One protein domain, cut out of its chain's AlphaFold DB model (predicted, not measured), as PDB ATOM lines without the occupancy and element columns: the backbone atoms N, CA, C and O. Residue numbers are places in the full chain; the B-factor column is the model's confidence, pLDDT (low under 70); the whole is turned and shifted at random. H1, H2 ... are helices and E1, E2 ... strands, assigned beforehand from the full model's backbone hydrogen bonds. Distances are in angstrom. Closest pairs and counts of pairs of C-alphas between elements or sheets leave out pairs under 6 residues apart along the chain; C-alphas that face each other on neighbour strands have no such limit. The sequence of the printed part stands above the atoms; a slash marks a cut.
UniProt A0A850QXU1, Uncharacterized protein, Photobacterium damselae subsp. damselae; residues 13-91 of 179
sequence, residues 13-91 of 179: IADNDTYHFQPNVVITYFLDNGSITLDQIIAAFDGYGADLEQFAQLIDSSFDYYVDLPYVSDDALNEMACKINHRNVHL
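AT A GLANCE: This is residues 13 to 91 of the 179 residues of an uncharacterized protein of Photobacterium damselae subsp. damselae (UniProt A0A850QXU1). A small strand hairpin, E1 and E2, and the longest helix, H5, lie toward one end of the longest axis, H1 and H2 lie toward the other, and H3 stands in the middle. The short helix H4 lies near E2, H3 and H5; the helices meet through few close C-alphas, and residues 32 to 37 stick out. The printed part has 79 residues with two named strands and five named helices in the order E1, E2, H1, H2, H3, H4, H5; the sheet, order E1 - E2, is antiparallel, and the class is mostly helix. The whole is compact, with a radius of gyration of the C-alphas of 13.2 A, and the C-alphas span 38 by 26 by 16 A.

IN THESE COORDINATES: E1 is residues 13 to 15, 6.5 A long, and begins at C-alpha 13, (-25.043, -97.154, 7.398). E2 is residues 18 to 21, 10.5 A. H1 is residues 25 to 33, 11.9 A, and H2 is residues 38 to 44, 9.9 A. H3 is residues 49 to 58, 14.3 A, and begins at C-alpha 49, (-9.250, -81.340, 11.154). H4 is residues 63 to 67, 6.1 A. H5 is residues 74 to 85, 16.2 A, and ends at C-alpha 85, (-31.741, -85.977, 4.409).

HOW THE PARTS SIT: E1 and E2 form a hairpin, antiparallel at 151 degrees; N 13 and O 20 are 2.8 A apart and N 18 and O 15 are 2.9 A apart, both within hydrogen-bond range. The closest C-alphas of E2 and H4 are those of His 20 and Phe 63, 5.5 A apart; those of E2 and H3 are Phe 21 and Gln 57, 5.3 A. H3 is close to but not clearly touching H4, with the C-alphas of Ala 56 and Tyr 66 closest at 7.0 A. H3 and H5 are close but not clearly touching, closest at the C-alphas of Glu 53 and Ala 76, 7.7 A, at a steep tilt of 38 degrees, the same way. H4 and H5 are close but not clearly touching, closest at the C-alphas of Val 67 and Leu 77, 7.0 A. H2 and H3 are close but not clearly touching, closest at the C-alphas of Ile 42 and Leu 52, 7.9 A, at a shallow tilt of 17 degrees, opposite ways. H1 is about perpendicular to H3, at 88 degrees, and close but not clearly touching, closest at the C-alphas of Ile 27 and Leu 58, 7.1 A. Among the pairs that are apart are H1 and H5, and E1 and H5. In H1, H2, H3, H4 and H5 every O i to N i+4 pair is within hydrogen-bond range.

THE WHOLE: The two C-alphas farthest apart are those of Ser 35 and His 86, 39.5 A, while those of Ile 13 and Leu 91, the first and last printed, are 5.7 A apart. The outline is only just rounded. The printed part has no cut. No link is long: H4 to H5, with 6 residues between them, is short, and the other links are tight. The mean pLDDT of the printed part is 89.0, and residues 46 to 48 and residue 61 are under 70.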
ATOM      1  N   ILE A  13     -24.198 -95.983   7.201       92.00
ATOM      2  CA  ILE A  13     -25.043 -97.154   7.398       92.00
ATOM      3  C   ILE A  13     -26.130 -96.788   8.413       92.00
ATOM      4  O   ILE A  13     -25.873 -96.102   9.401       92.00
ATOM      5  N   ALA A  14     -27.355 -97.208   8.124       89.75
ATOM      6  CA  ALA A  14     -28.495 -97.139   9.014       89.75
ATOM      7  C   ALA A  14     -28.712 -98.520   9.641       89.75
ATOM      8  O   ALA A  14     -28.940 -99.495   8.923       89.75
ATOM      9  N   ASP A  15     -28.686 -98.579  10.967       84.62
ATOM     10  CA  ASP A  15     -29.024 -99.765  11.752       84.62
ATOM     11  C   ASP A  15     -30.154 -99.410  12.716       84.62
ATOM     12  O   ASP A  15     -29.982 -98.648  13.677       84.62
ATOM     13  N   ASN A  16     -31.332 -99.961  12.428       81.44
ATOM     14  CA  ASN A  16     -32.583 -99.659  13.117       81.44
ATOM     15  C   ASN A  16     -32.843 -98.141  13.191       81.44
ATOM     16  O   ASN A  16     -33.101 -97.513  12.165       81.44
ATOM     17  N   ASP A  17     -32.767 -97.570  14.394       80.38
ATOM     18  CA  ASP A  17     -33.023 -96.155  14.679       80.38
ATOM     19  C   ASP A  17     -31.735 -95.317  14.779       80.38
ATOM     20  O   ASP A  17     -31.782 -94.146  15.155       80.38
ATOM     21  N   THR A  18     -30.576 -95.903  14.465       86.19
ATOM     22  CA  THR A  18     -29.270 -95.245  14.581       86.19
ATOM     23  C   THR A  18     -28.535 -95.188  13.248       86.19
ATOM     24  O   THR A  18     -28.757 -95.998  12.346       86.19
ATOM     25  N   TYR A  19     -27.644 -94.207  13.133       89.12
ATOM     26  CA  TYR A  19     -26.745 -94.056  12.000       89.12
ATOM     27  C   TYR A  19     -25.299 -94.138  12.478       89.12
ATOM     28  O   TYR A  19     -24.942 -93.613  13.538       89.12
ATOM     29  N   HIS A  20     -24.464 -94.769  11.668       91.44
ATOM     30  CA  HIS A  20     -23.026 -94.853  11.893       91.44
ATOM     31  C   HIS A  20     -22.288 -94.785  10.565       91.44
ATOM     32  O   HIS A  20     -22.826 -95.083   9.494       91.44
ATOM     33  N   PHE A  21     -21.035 -94.356  10.631       94.12
ATOM     34  CA  PHE A  21     -20.155 -94.408   9.478       94.12
ATOM     35  C   PHE A  21     -19.694 -95.843   9.271       94.12
ATOM     36  O   PHE A  21     -19.371 -96.533  10.229       94.12
ATOM     37  N   GLN A  22     -19.649 -96.297   8.023       93.94
ATOM     38  CA  GLN A  22     -19.089 -97.593   7.687       93.94
ATOM     39  C   GLN A  22     -17.606 -97.609   8.081       93.94
ATOM     40  O   GLN A  22     -16.814 -96.900   7.447       93.94
ATOM     41  N   PRO A  23     -17.203 -98.441   9.055       94.81
ATOM     42  CA  PRO A  23     -15.822 -98.475   9.481       94.81
ATOM     43  C   PRO A  23     -14.955 -99.215   8.471       94.81
ATOM     44  O   PRO A  23     -15.415-100.089   7.714       94.81
ATOM     45  N   ASN A  24     -13.662 -98.919   8.534       96.31
ATOM     46  CA  ASN A  24     -12.646 -99.754   7.927       96.31
ATOM     47  C   ASN A  24     -12.174-100.790   8.951       96.31
ATOM     48  O   ASN A  24     -11.534-100.461   9.954       96.31
ATOM     49  N   VAL A  25     -12.485-102.064   8.702       93.88
ATOM     50  CA  VAL A  25     -12.211-103.121   9.691       93.88
ATOM     51  C   VAL A  25     -10.720-103.420   9.865       93.88
ATOM     52  O   VAL A  25     -10.312-103.986  10.872       93.88
ATOM     53  N   VAL A  26      -9.888-103.047   8.890       94.38
ATOM     54  CA  VAL A  26      -8.433-103.204   8.996       94.38
ATOM     55  C   VAL A  26      -7.863-102.115   9.907       94.38
ATOM     56  O   VAL A  26      -7.009-102.399  10.743       94.38
ATOM     57  N   ILE A  27      -8.363-100.881   9.793       95.12
ATOM     58  CA  ILE A  27      -7.945 -99.748  10.635       95.12
ATOM     59  C   ILE A  27      -8.369 -99.953  12.090       95.12
ATOM     60  O   ILE A  27      -7.548 -99.773  12.987       95.12
ATOM     61  N   THR A  28      -9.610-100.376  12.336       93.56
ATOM     62  CA  THR A  28     -10.066-100.727  13.697       93.56
ATOM     63  C   THR A  28      -9.212-101.845  14.290       93.56
ATOM     64  O   THR A  28      -8.715-101.711  15.403       93.56
ATOM     65  N   TYR A  29      -8.897-102.883  13.509       92.56
ATOM     66  CA  TYR A  29      -8.005-103.947  13.969       92.56
ATOM     67  C   TYR A  29      -6.603-103.438  14.340       92.56
ATOM     68  O   TYR A  29      -6.036-103.898  15.333       92.56
ATOM     69  N   PHE A  30      -6.039-102.495  13.574       92.06
ATOM     70  CA  PHE A  30      -4.764-101.851  13.908       92.06
ATOM     71  C   PHE A  30      -4.806-101.100  15.240       92.06
ATOM     72  O   PHE A  30      -3.793-101.087  15.937       92.06
ATOM     73  N   LEU A  31      -5.933-100.475  15.581       91.81
ATOM     74  CA  LEU A  31      -6.108 -99.803  16.867       91.81
ATOM     75  C   LEU A  31      -6.264-100.801  18.012       91.81
ATOM     76  O   LEU A  31      -5.619-100.648  19.045       91.81
ATOM     77  N   ASP A  32      -7.063-101.844  17.811       91.44
ATOM     78  CA  ASP A  32      -7.385-102.807  18.866       91.44
ATOM     79  C   ASP A  32      -6.215-103.744  19.201       91.44
ATOM     80  O   ASP A  32      -6.086-104.210  20.332       91.44
ATOM     81  N   ASN A  33      -5.366-104.050  18.214       91.06
ATOM     82  CA  ASN A  33      -4.305-105.060  18.331       91.06
ATOM     83  C   ASN A  33      -2.897-104.490  18.133       91.06
ATOM     84  O   ASN A  33      -1.914-105.235  18.173       91.06
ATOM     85  N   GLY A  34      -2.796-103.194  17.860       87.38
ATOM     86  CA  GLY A  34      -1.531-102.526  17.624       87.38
ATOM     87  C   GLY A  34      -0.906-101.917  18.869       87.38
ATOM     88  O   GLY A  34      -1.415-102.010  19.982       87.38
ATOM     89  N   SER A  35       0.230-101.259  18.659       91.94
ATOM     90  CA  SER A  35       0.978-100.566  19.715       91.94
ATOM     91  C   SER A  35       0.600 -99.092  19.890       91.94
ATOM     92  O   SER A  35       1.119 -98.442  20.797       91.94
ATOM     93  N   ILE A  36      -0.240 -98.549  19.002       92.25
ATOM     94  CA  ILE A  36      -0.620 -97.134  18.967       92.25
ATOM     95  C   ILE A  36      -2.078 -96.987  19.399       92.25
ATOM     96  O   ILE A  36      -2.973 -97.577  18.802       92.25
ATOM     97  N   THR A  37      -2.302 -96.164  20.421       90.19
ATOM     98  CA  THR A  37      -3.631 -95.844  20.960       90.19
ATOM     99  C   THR A  37      -4.236 -94.609  20.295       90.19
ATOM    100  O   THR A  37      -3.519 -93.755  19.769       90.19
ATOM    101  N   LEU A  38      -5.564 -94.474  20.376       88.50
ATOM    102  CA  LEU A  38      -6.281 -93.294  19.886       88.50
ATOM    103  C   LEU A  38      -5.770 -91.991  20.528       88.50
ATOM    104  O   LEU A  38      -5.552 -91.013  19.820       88.50
ATOM    105  N   ASP A  39      -5.495 -91.991  21.835       88.31
ATOM    106  CA  ASP A  39      -4.980 -90.810  22.543       88.31
ATOM    107  C   ASP A  39      -3.603 -90.377  22.019       88.31
ATOM    108  O   ASP A  39      -3.345 -89.187  21.846       88.31
ATOM    109  N   GLN A  40      -2.722 -91.339  21.721       90.94
ATOM    110  CA  GLN A  40      -1.413 -91.053  21.126       90.94
ATOM    111  C   GLN A  40      -1.546 -90.456  19.723       90.94
ATOM    112  O   GLN A  40      -0.778 -89.566  19.367       90.94
ATOM    113  N   ILE A  41      -2.522 -90.926  18.944       90.25
ATOM    114  CA  ILE A  41      -2.822 -90.370  17.624       90.25
ATOM    115  C   ILE A  41      -3.328 -88.936  17.763       90.25
ATOM    116  O   ILE A  41      -2.763 -88.034  17.155       90.25
ATOM    117  N   ILE A  42      -4.348 -88.696  18.589       85.94
ATOM    118  CA  ILE A  42      -4.920 -87.355  18.774       85.94
ATOM    119  C   ILE A  42      -3.839 -86.371  19.242       85.94
ATOM    120  O   ILE A  42      -3.734 -85.273  18.699       85.94
ATOM    121  N   ALA A  43      -2.974 -86.783  20.173       87.19
ATOM    122  CA  ALA A  43      -1.864 -85.959  20.651       87.19
ATOM    123  C   ALA A  43      -0.820 -85.628  19.565       87.19
ATOM    124  O   ALA A  43      -0.164 -84.591  19.648       87.19
ATOM    125  N   ALA A  44      -0.650 -86.486  18.555       88.31
ATOM    126  CA  ALA A  44       0.299 -86.272  17.463       88.31
ATOM    127  C   ALA A  44      -0.235 -85.345  16.351       88.31
ATOM    128  O   ALA A  44       0.559 -84.839  15.559       88.31
ATOM    129  N   PHE A  45      -1.553 -85.121  16.286       85.00
ATOM    130  CA  PHE A  45      -2.234 -84.460  15.163       85.00
ATOM    131  C   PHE A  45      -2.967 -83.164  15.532       85.00
ATOM    132  O   PHE A  45      -3.890 -82.768  14.818       85.00
ATOM    133  N   ASP A  46      -2.542 -82.478  16.597       67.38
ATOM    134  CA  ASP A  46      -3.095 -81.179  17.006       67.38
ATOM    135  C   ASP A  46      -3.114 -80.191  15.813       67.38
ATOM    136  O   ASP A  46      -2.075 -79.683  15.387       67.38
ATOM    137  N   GLY A  47      -4.292 -79.997  15.200       60.38
ATOM    138  CA  GLY A  47      -4.505 -79.119  14.038       60.38
ATOM    139  C   GLY A  47      -4.923 -79.760  12.699       60.38
ATOM    140  O   GLY A  47      -5.241 -79.011  11.775       60.38
ATOM    141  N   TYR A  48      -4.989 -81.091  12.545       65.38
ATOM    142  CA  TYR A  48      -5.412 -81.730  11.277       65.38
ATOM    143  C   TYR A  48      -6.897 -82.128  11.258       65.38
ATOM    144  O   TYR A  48      -7.228 -83.308  11.335       65.38
ATOM    145  N   GLY A  49      -7.790 -81.143  11.103       80.81
ATOM    146  CA  GLY A  49      -9.250 -81.340  11.154       80.81
ATOM    147  C   GLY A  49      -9.779 -82.421  10.200       80.81
ATOM    148  O   GLY A  49     -10.265 -83.446  10.655       80.81
ATOM    149  N   ALA A  50      -9.624 -82.258   8.882       89.00
ATOM    150  CA  ALA A  50     -10.255 -83.161   7.906       89.00
ATOM    151  C   ALA A  50      -9.721 -84.610   7.931       89.00
ATOM    152  O   ALA A  50     -10.478 -85.561   7.720       89.00
ATOM    153  N   ASP A  51      -8.420 -84.800   8.186       92.50
ATOM    154  CA  ASP A  51      -7.825 -86.138   8.301       92.50
ATOM    155  C   ASP A  51      -8.311 -86.833   9.593       92.50
ATOM    156  O   ASP A  51      -8.665 -88.014   9.540       92.50
ATOM    157  N   LEU A  52      -8.405 -86.106  10.719       91.19
ATOM    158  CA  LEU A  52      -8.966 -86.616  11.981       91.19
ATOM    159  C   LEU A  52     -10.472 -86.890  11.889       91.19
ATOM    160  O   LEU A  52     -10.927 -87.923  12.369       91.19
ATOM    161  N   GLU A  53     -11.238 -86.019  11.234       92.81
ATOM    162  CA  GLU A  53     -12.667 -86.209  10.970       92.81
ATOM    163  C   GLU A  53     -12.917 -87.519  10.222       92.81
ATOM    164  O   GLU A  53     -13.682 -88.369  10.675       92.81
ATOM    165  N   GLN A  54     -12.235 -87.733   9.093       94.56
ATOM    166  CA  GLN A  54     -12.379 -88.983   8.353       94.56
ATOM    167  C   GLN A  54     -11.863 -90.178   9.161       94.56
ATOM    168  O   GLN A  54     -12.452 -91.253   9.090       94.56
ATOM    169  N   PHE A  55     -10.788 -90.014   9.933       94.62
ATOM    170  CA  PHE A  55     -10.283 -91.083  10.787       94.62
ATOM    171  C   PHE A  55     -11.317 -91.517  11.832       94.62
ATOM    172  O   PHE A  55     -11.568 -92.713  11.956       94.62
ATOM    173  N   ALA A  56     -11.986 -90.575  12.499       93.31
ATOM    174  CA  ALA A  56     -13.064 -90.871  13.440       93.31
ATOM    175  C   ALA A  56     -14.205 -91.666  12.776       93.31
ATOM    176  O   ALA A  56     -14.703 -92.636  13.350       93.31
ATOM    177  N   GLN A  57     -14.564 -91.322  11.535       95.12
ATOM    178  CA  GLN A  57     -15.556 -92.064  10.743       95.12
ATOM    179  C   GLN A  57     -15.091 -93.489  10.386       95.12
ATOM    180  O   GLN A  57     -15.908 -94.397  10.269       95.12
ATOM    181  N   LEU A  58     -13.785 -93.705  10.200       95.94
ATOM    182  CA  LEU A  58     -13.210 -95.005   9.831       95.94
ATOM    183  C   LEU A  58     -13.138 -95.995  11.005       95.94
ATOM    184  O   LEU A  58     -12.983 -97.192  10.755       95.94
ATOM    185  N   ILE A  59     -13.250 -95.521  12.250       92.56
ATOM    186  CA  ILE A  59     -13.069 -96.324  13.474       92.56
ATOM    187  C   ILE A  59     -14.383 -96.609  14.215       92.56
ATOM    188  O   ILE A  59     -14.379 -96.827  15.420       92.56
ATOM    189  N   ASP A  60     -15.495 -96.623  13.476       72.50
ATOM    190  CA  ASP A  60     -16.842 -96.948  13.974       72.50
ATOM    191  C   ASP A  60     -17.378 -95.962  15.025       72.50
ATOM    192  O   ASP A  60     -18.110 -96.316  15.949       72.50
ATOM    193  N   SER A  61     -17.024 -94.680  14.890       66.38
ATOM    194  CA  SER A  61     -17.654 -93.644  15.705       66.38
ATOM    195  C   SER A  61     -19.150 -93.588  15.391       66.38
ATOM    196  O   SER A  61     -19.550 -93.230  14.279       66.38
ATOM    197  N   SER A  62     -19.984 -93.907  16.387       81.75
ATOM    198  CA  SER A  62     -21.418 -93.593  16.344       81.75
ATOM    199  C   SER A  62     -21.626 -92.107  16.042       81.75
ATOM    200  O   SER A  62     -20.772 -91.284  16.380       81.75
ATOM    201  N   PHE A  63     -22.752 -91.743  15.426       86.81
ATOM    202  CA  PHE A  63     -23.012 -90.336  15.105       86.81
ATOM    203  C   PHE A  63     -23.046 -89.463  16.353       86.81
ATOM    204  O   PHE A  63     -22.429 -88.405  16.346       86.81
ATOM    205  N   ASP A  64     -23.673 -89.940  17.430       85.38
ATOM    206  CA  ASP A  64     -23.739 -89.222  18.705       85.38
ATOM    207  C   ASP A  64     -22.339 -88.925  19.256       85.38
ATOM    208  O   ASP A  64     -22.059 -87.814  19.685       85.38
ATOM    209  N   TYR A  65     -21.420 -89.889  19.166       86.56
ATOM    210  CA  TYR A  65     -20.030 -89.647  19.544       86.56
ATOM    211  C   TYR A  65     -19.332 -88.687  18.576       86.56
ATOM    212  O   TYR A  65     -18.622 -87.783  19.004       86.56
ATOM    213  N   TYR A  66     -19.536 -88.872  17.270       90.94
ATOM    214  CA  TYR A  66     -18.873 -88.090  16.233       90.94
ATOM    215  C   TYR A  66     -19.214 -86.598  16.316       90.94
ATOM    216  O   TYR A  66     -18.323 -85.768  16.167       90.94
ATOM    217  N   VAL A  67     -20.477 -86.247  16.579       91.50
ATOM    218  CA  VAL A  67     -20.897 -84.838  16.668       91.50
ATOM    219  C   VAL A  67     -20.324 -84.103  17.877       91.50
ATOM    220  O   VAL A  67     -20.203 -82.881  17.836       91.50
ATOM    221  N   ASP A  68     -19.943 -84.837  18.922       89.69
ATOM    222  CA  ASP A  68     -19.384 -84.284  20.156       89.69
ATOM    223  C   ASP A  68     -17.850 -84.145  20.106       89.69
ATOM    224  O   ASP A  68     -17.230 -83.618  21.036       89.69
ATOM    225  N   LEU A  69     -17.205 -84.609  19.029       88.69
ATOM    226  CA  LEU A  69     -15.756 -84.524  18.879       88.69
ATOM    227  C   LEU A  69     -15.312 -83.066  18.660       88.69
ATOM    228  O   LEU A  69     -15.754 -82.417  17.713       88.69
ATOM    229  N   PRO A  70     -14.350 -82.553  19.450       87.50
ATOM    230  CA  PRO A  70     -13.974 -81.135  19.428       87.50
ATOM    231  C   PRO A  70     -13.269 -80.690  18.137       87.50
ATOM    232  O   PRO A  70     -13.069 -79.496  17.928       87.50
ATOM    233  N   TYR A  71     -12.854 -81.638  17.296       86.06
ATOM    234  CA  TYR A  71     -12.177 -81.394  16.023       86.06
ATOM    235  C   TYR A  71     -13.084 -81.597  14.803       86.06
ATOM    236  O   TYR A  71     -12.605 -81.446  13.680       86.06
ATOM    237  N   VAL A  72     -14.359 -81.947  14.998       89.88
ATOM    238  CA  VAL A  72     -15.318 -82.095  13.899       89.88
ATOM    239  C   VAL A  72     -15.888 -80.728  13.535       89.88
ATOM    240  O   VAL A  72     -16.470 -80.032  14.362       89.88
ATOM    241  N   SER A  73     -15.702 -80.334  12.278       90.94
ATOM    242  CA  SER A  73     -16.158 -79.052  11.751       90.94
ATOM    243  C   SER A  73     -17.653 -79.028  11.433       90.94
ATOM    244  O   SER A  73     -18.256 -80.036  11.050       90.94
ATOM    245  N   ASP A  74     -18.236 -77.827  11.474       92.31
ATOM    246  CA  ASP A  74     -19.609 -77.576  11.019       92.31
ATOM    247  C   ASP A  74     -19.830 -78.038   9.570       92.31
ATOM    248  O   ASP A  74     -20.906 -78.526   9.229       92.31
ATOM    249  N   ASP A  75     -18.818 -77.928   8.704       91.56
ATOM    250  CA  ASP A  75     -18.895 -78.392   7.316       91.56
ATOM    251  C   ASP A  75     -19.071 -79.914   7.230       91.56
ATOM    252  O   ASP A  75     -19.879 -80.396   6.426       91.56
ATOM    253  N   ALA A  76     -18.373 -80.674   8.079       91.75
ATOM    254  CA  ALA A  76     -18.543 -82.117   8.170       91.75
ATOM    255  C   ALA A  76     -19.934 -82.476   8.720       91.75
ATOM    256  O   ALA A  76     -20.613 -83.339   8.165       91.75
ATOM    257  N   LEU A  77     -20.412 -81.774   9.751       93.31
ATOM    258  CA  LEU A  77     -21.762 -81.974  10.296       93.31
ATOM    259  C   LEU A  77     -22.852 -81.666   9.260       93.31
ATOM    260  O   LEU A  77     -23.809 -82.430   9.101       93.31
ATOM    261  N   ASN A  78     -22.682 -80.586   8.499       93.50
ATOM    262  CA  ASN A  78     -23.588 -80.200   7.422       93.50
ATOM    263  C   ASN A  78     -23.591 -81.228   6.281       93.50
ATOM    264  O   ASN A  78     -24.659 -81.567   5.765       93.50
ATOM    265  N   GLU A  79     -22.427 -81.760   5.889       93.44
ATOM    266  CA  GLU A  79     -22.347 -82.838   4.896       93.44
ATOM    267  C   GLU A  79     -23.070 -84.102   5.382       93.44
ATOM    268  O   GLU A  79     -23.835 -84.702   4.619       93.44
ATOM    269  N   MET A  80     -22.878 -84.473   6.649       93.06
ATOM    270  CA  MET A  80     -23.516 -85.634   7.266       93.06
ATOM    271  C   MET A  80     -25.041 -85.481   7.241       93.06
ATOM    272  O   MET A  80     -25.741 -86.335   6.691       93.06
ATOM    273  N   ALA A  81     -25.560 -84.353   7.736       93.25
ATOM    274  CA  ALA A  81     -26.990 -84.054   7.728       93.25
ATOM    275  C   ALA A  81     -27.573 -84.056   6.304       93.25
ATOM    276  O   ALA A  81     -28.653 -84.598   6.063       93.25
ATOM    277  N   CYS A  82     -26.841 -83.499   5.336       94.19
ATOM    278  CA  CYS A  82     -27.228 -83.498   3.928       94.19
ATOM    279  C   CYS A  82     -27.367 -84.931   3.380       94.19
ATOM    280  O   CYS A  82     -28.391 -85.268   2.780       94.19
ATOM    281  N   LYS A  83     -26.390 -85.813   3.633       92.81
ATOM    282  CA  LYS A  83     -26.453 -87.216   3.189       92.81
ATOM    283  C   LYS A  83     -27.629 -87.972   3.801       92.81
ATOM    284  O   LYS A  83     -28.318 -88.674   3.061       92.81
ATOM    285  N   ILE A  84     -27.903 -87.786   5.093       90.88
ATOM    286  CA  ILE A  84     -29.065 -88.397   5.759       90.88
ATOM    287  C   ILE A  84     -30.369 -87.903   5.120       90.88
ATOM    288  O   ILE A  84     -31.201 -88.709   4.702       90.88
ATOM    289  N   ASN A  85     -30.528 -86.585   4.968       91.69
ATOM    290  CA  ASN A  85     -31.741 -85.977   4.409       91.69
ATOM    291  C   ASN A  85     -32.016 -86.429   2.968       91.69
ATOM    292  O   ASN A  85     -33.169 -86.638   2.583       91.69
ATOM    293  N   HIS A  86     -30.964 -86.633   2.177       91.62
ATOM    294  CA  HIS A  86     -31.062 -87.161   0.817       91.62
ATOM    295  C   HIS A  86     -31.137 -88.693   0.743       91.62
ATOM    296  O   HIS A  86     -31.132 -89.239  -0.359       91.62
ATOM    297  N   ARG A  87     -31.240 -89.390   1.884       86.75
ATOM    298  CA  ARG A  87     -31.258 -90.859   1.981       86.75
ATOM    299  C   ARG A  87     -30.058 -91.523   1.298       86.75
ATOM    300  O   ARG A  87     -30.172 -92.631   0.784       86.75
ATOM    301  N   ASN A  88     -28.899 -90.869   1.334       88.88
ATOM    302  CA  ASN A  88     -27.610 -91.465   0.980       88.88
ATOM    303  C   ASN A  88     -27.099 -92.311   2.157       88.88
ATOM    304  O   ASN A  88     -26.022 -92.063   2.697       88.88
ATOM    305  N   VAL A  89     -27.936 -93.254   2.582       90.31
ATOM    306  CA  VAL A  89     -27.719 -94.162   3.705       90.31
ATOM    307  C   VAL A  89     -27.963 -95.584   3.220       90.31
ATOM    308  O   VAL A  89     -28.833 -95.822   2.380       90.31
ATOM    309  N   HIS A  90     -27.187 -96.524   3.736       91.25
ATOM    310  CA  HIS A  90     -27.241 -97.929   3.350       91.25
ATOM    311  C   HIS A  90     -27.744 -98.772   4.517       91.25
ATOM    312  O   HIS A  90     -27.521 -98.416   5.664       91.25
ATOM    313  N   LEU A  91     -28.445 -99.869   4.239       90.19
ATOM    314  CA  LEU A  91     -28.915-100.784   5.292       90.19
ATOM    315  C   LEU A  91     -27.859-101.837   5.654       90.19
ATOM    316  O   LEU A  91     -27.992-102.551   6.640       90.19
TER     317      LEU A  91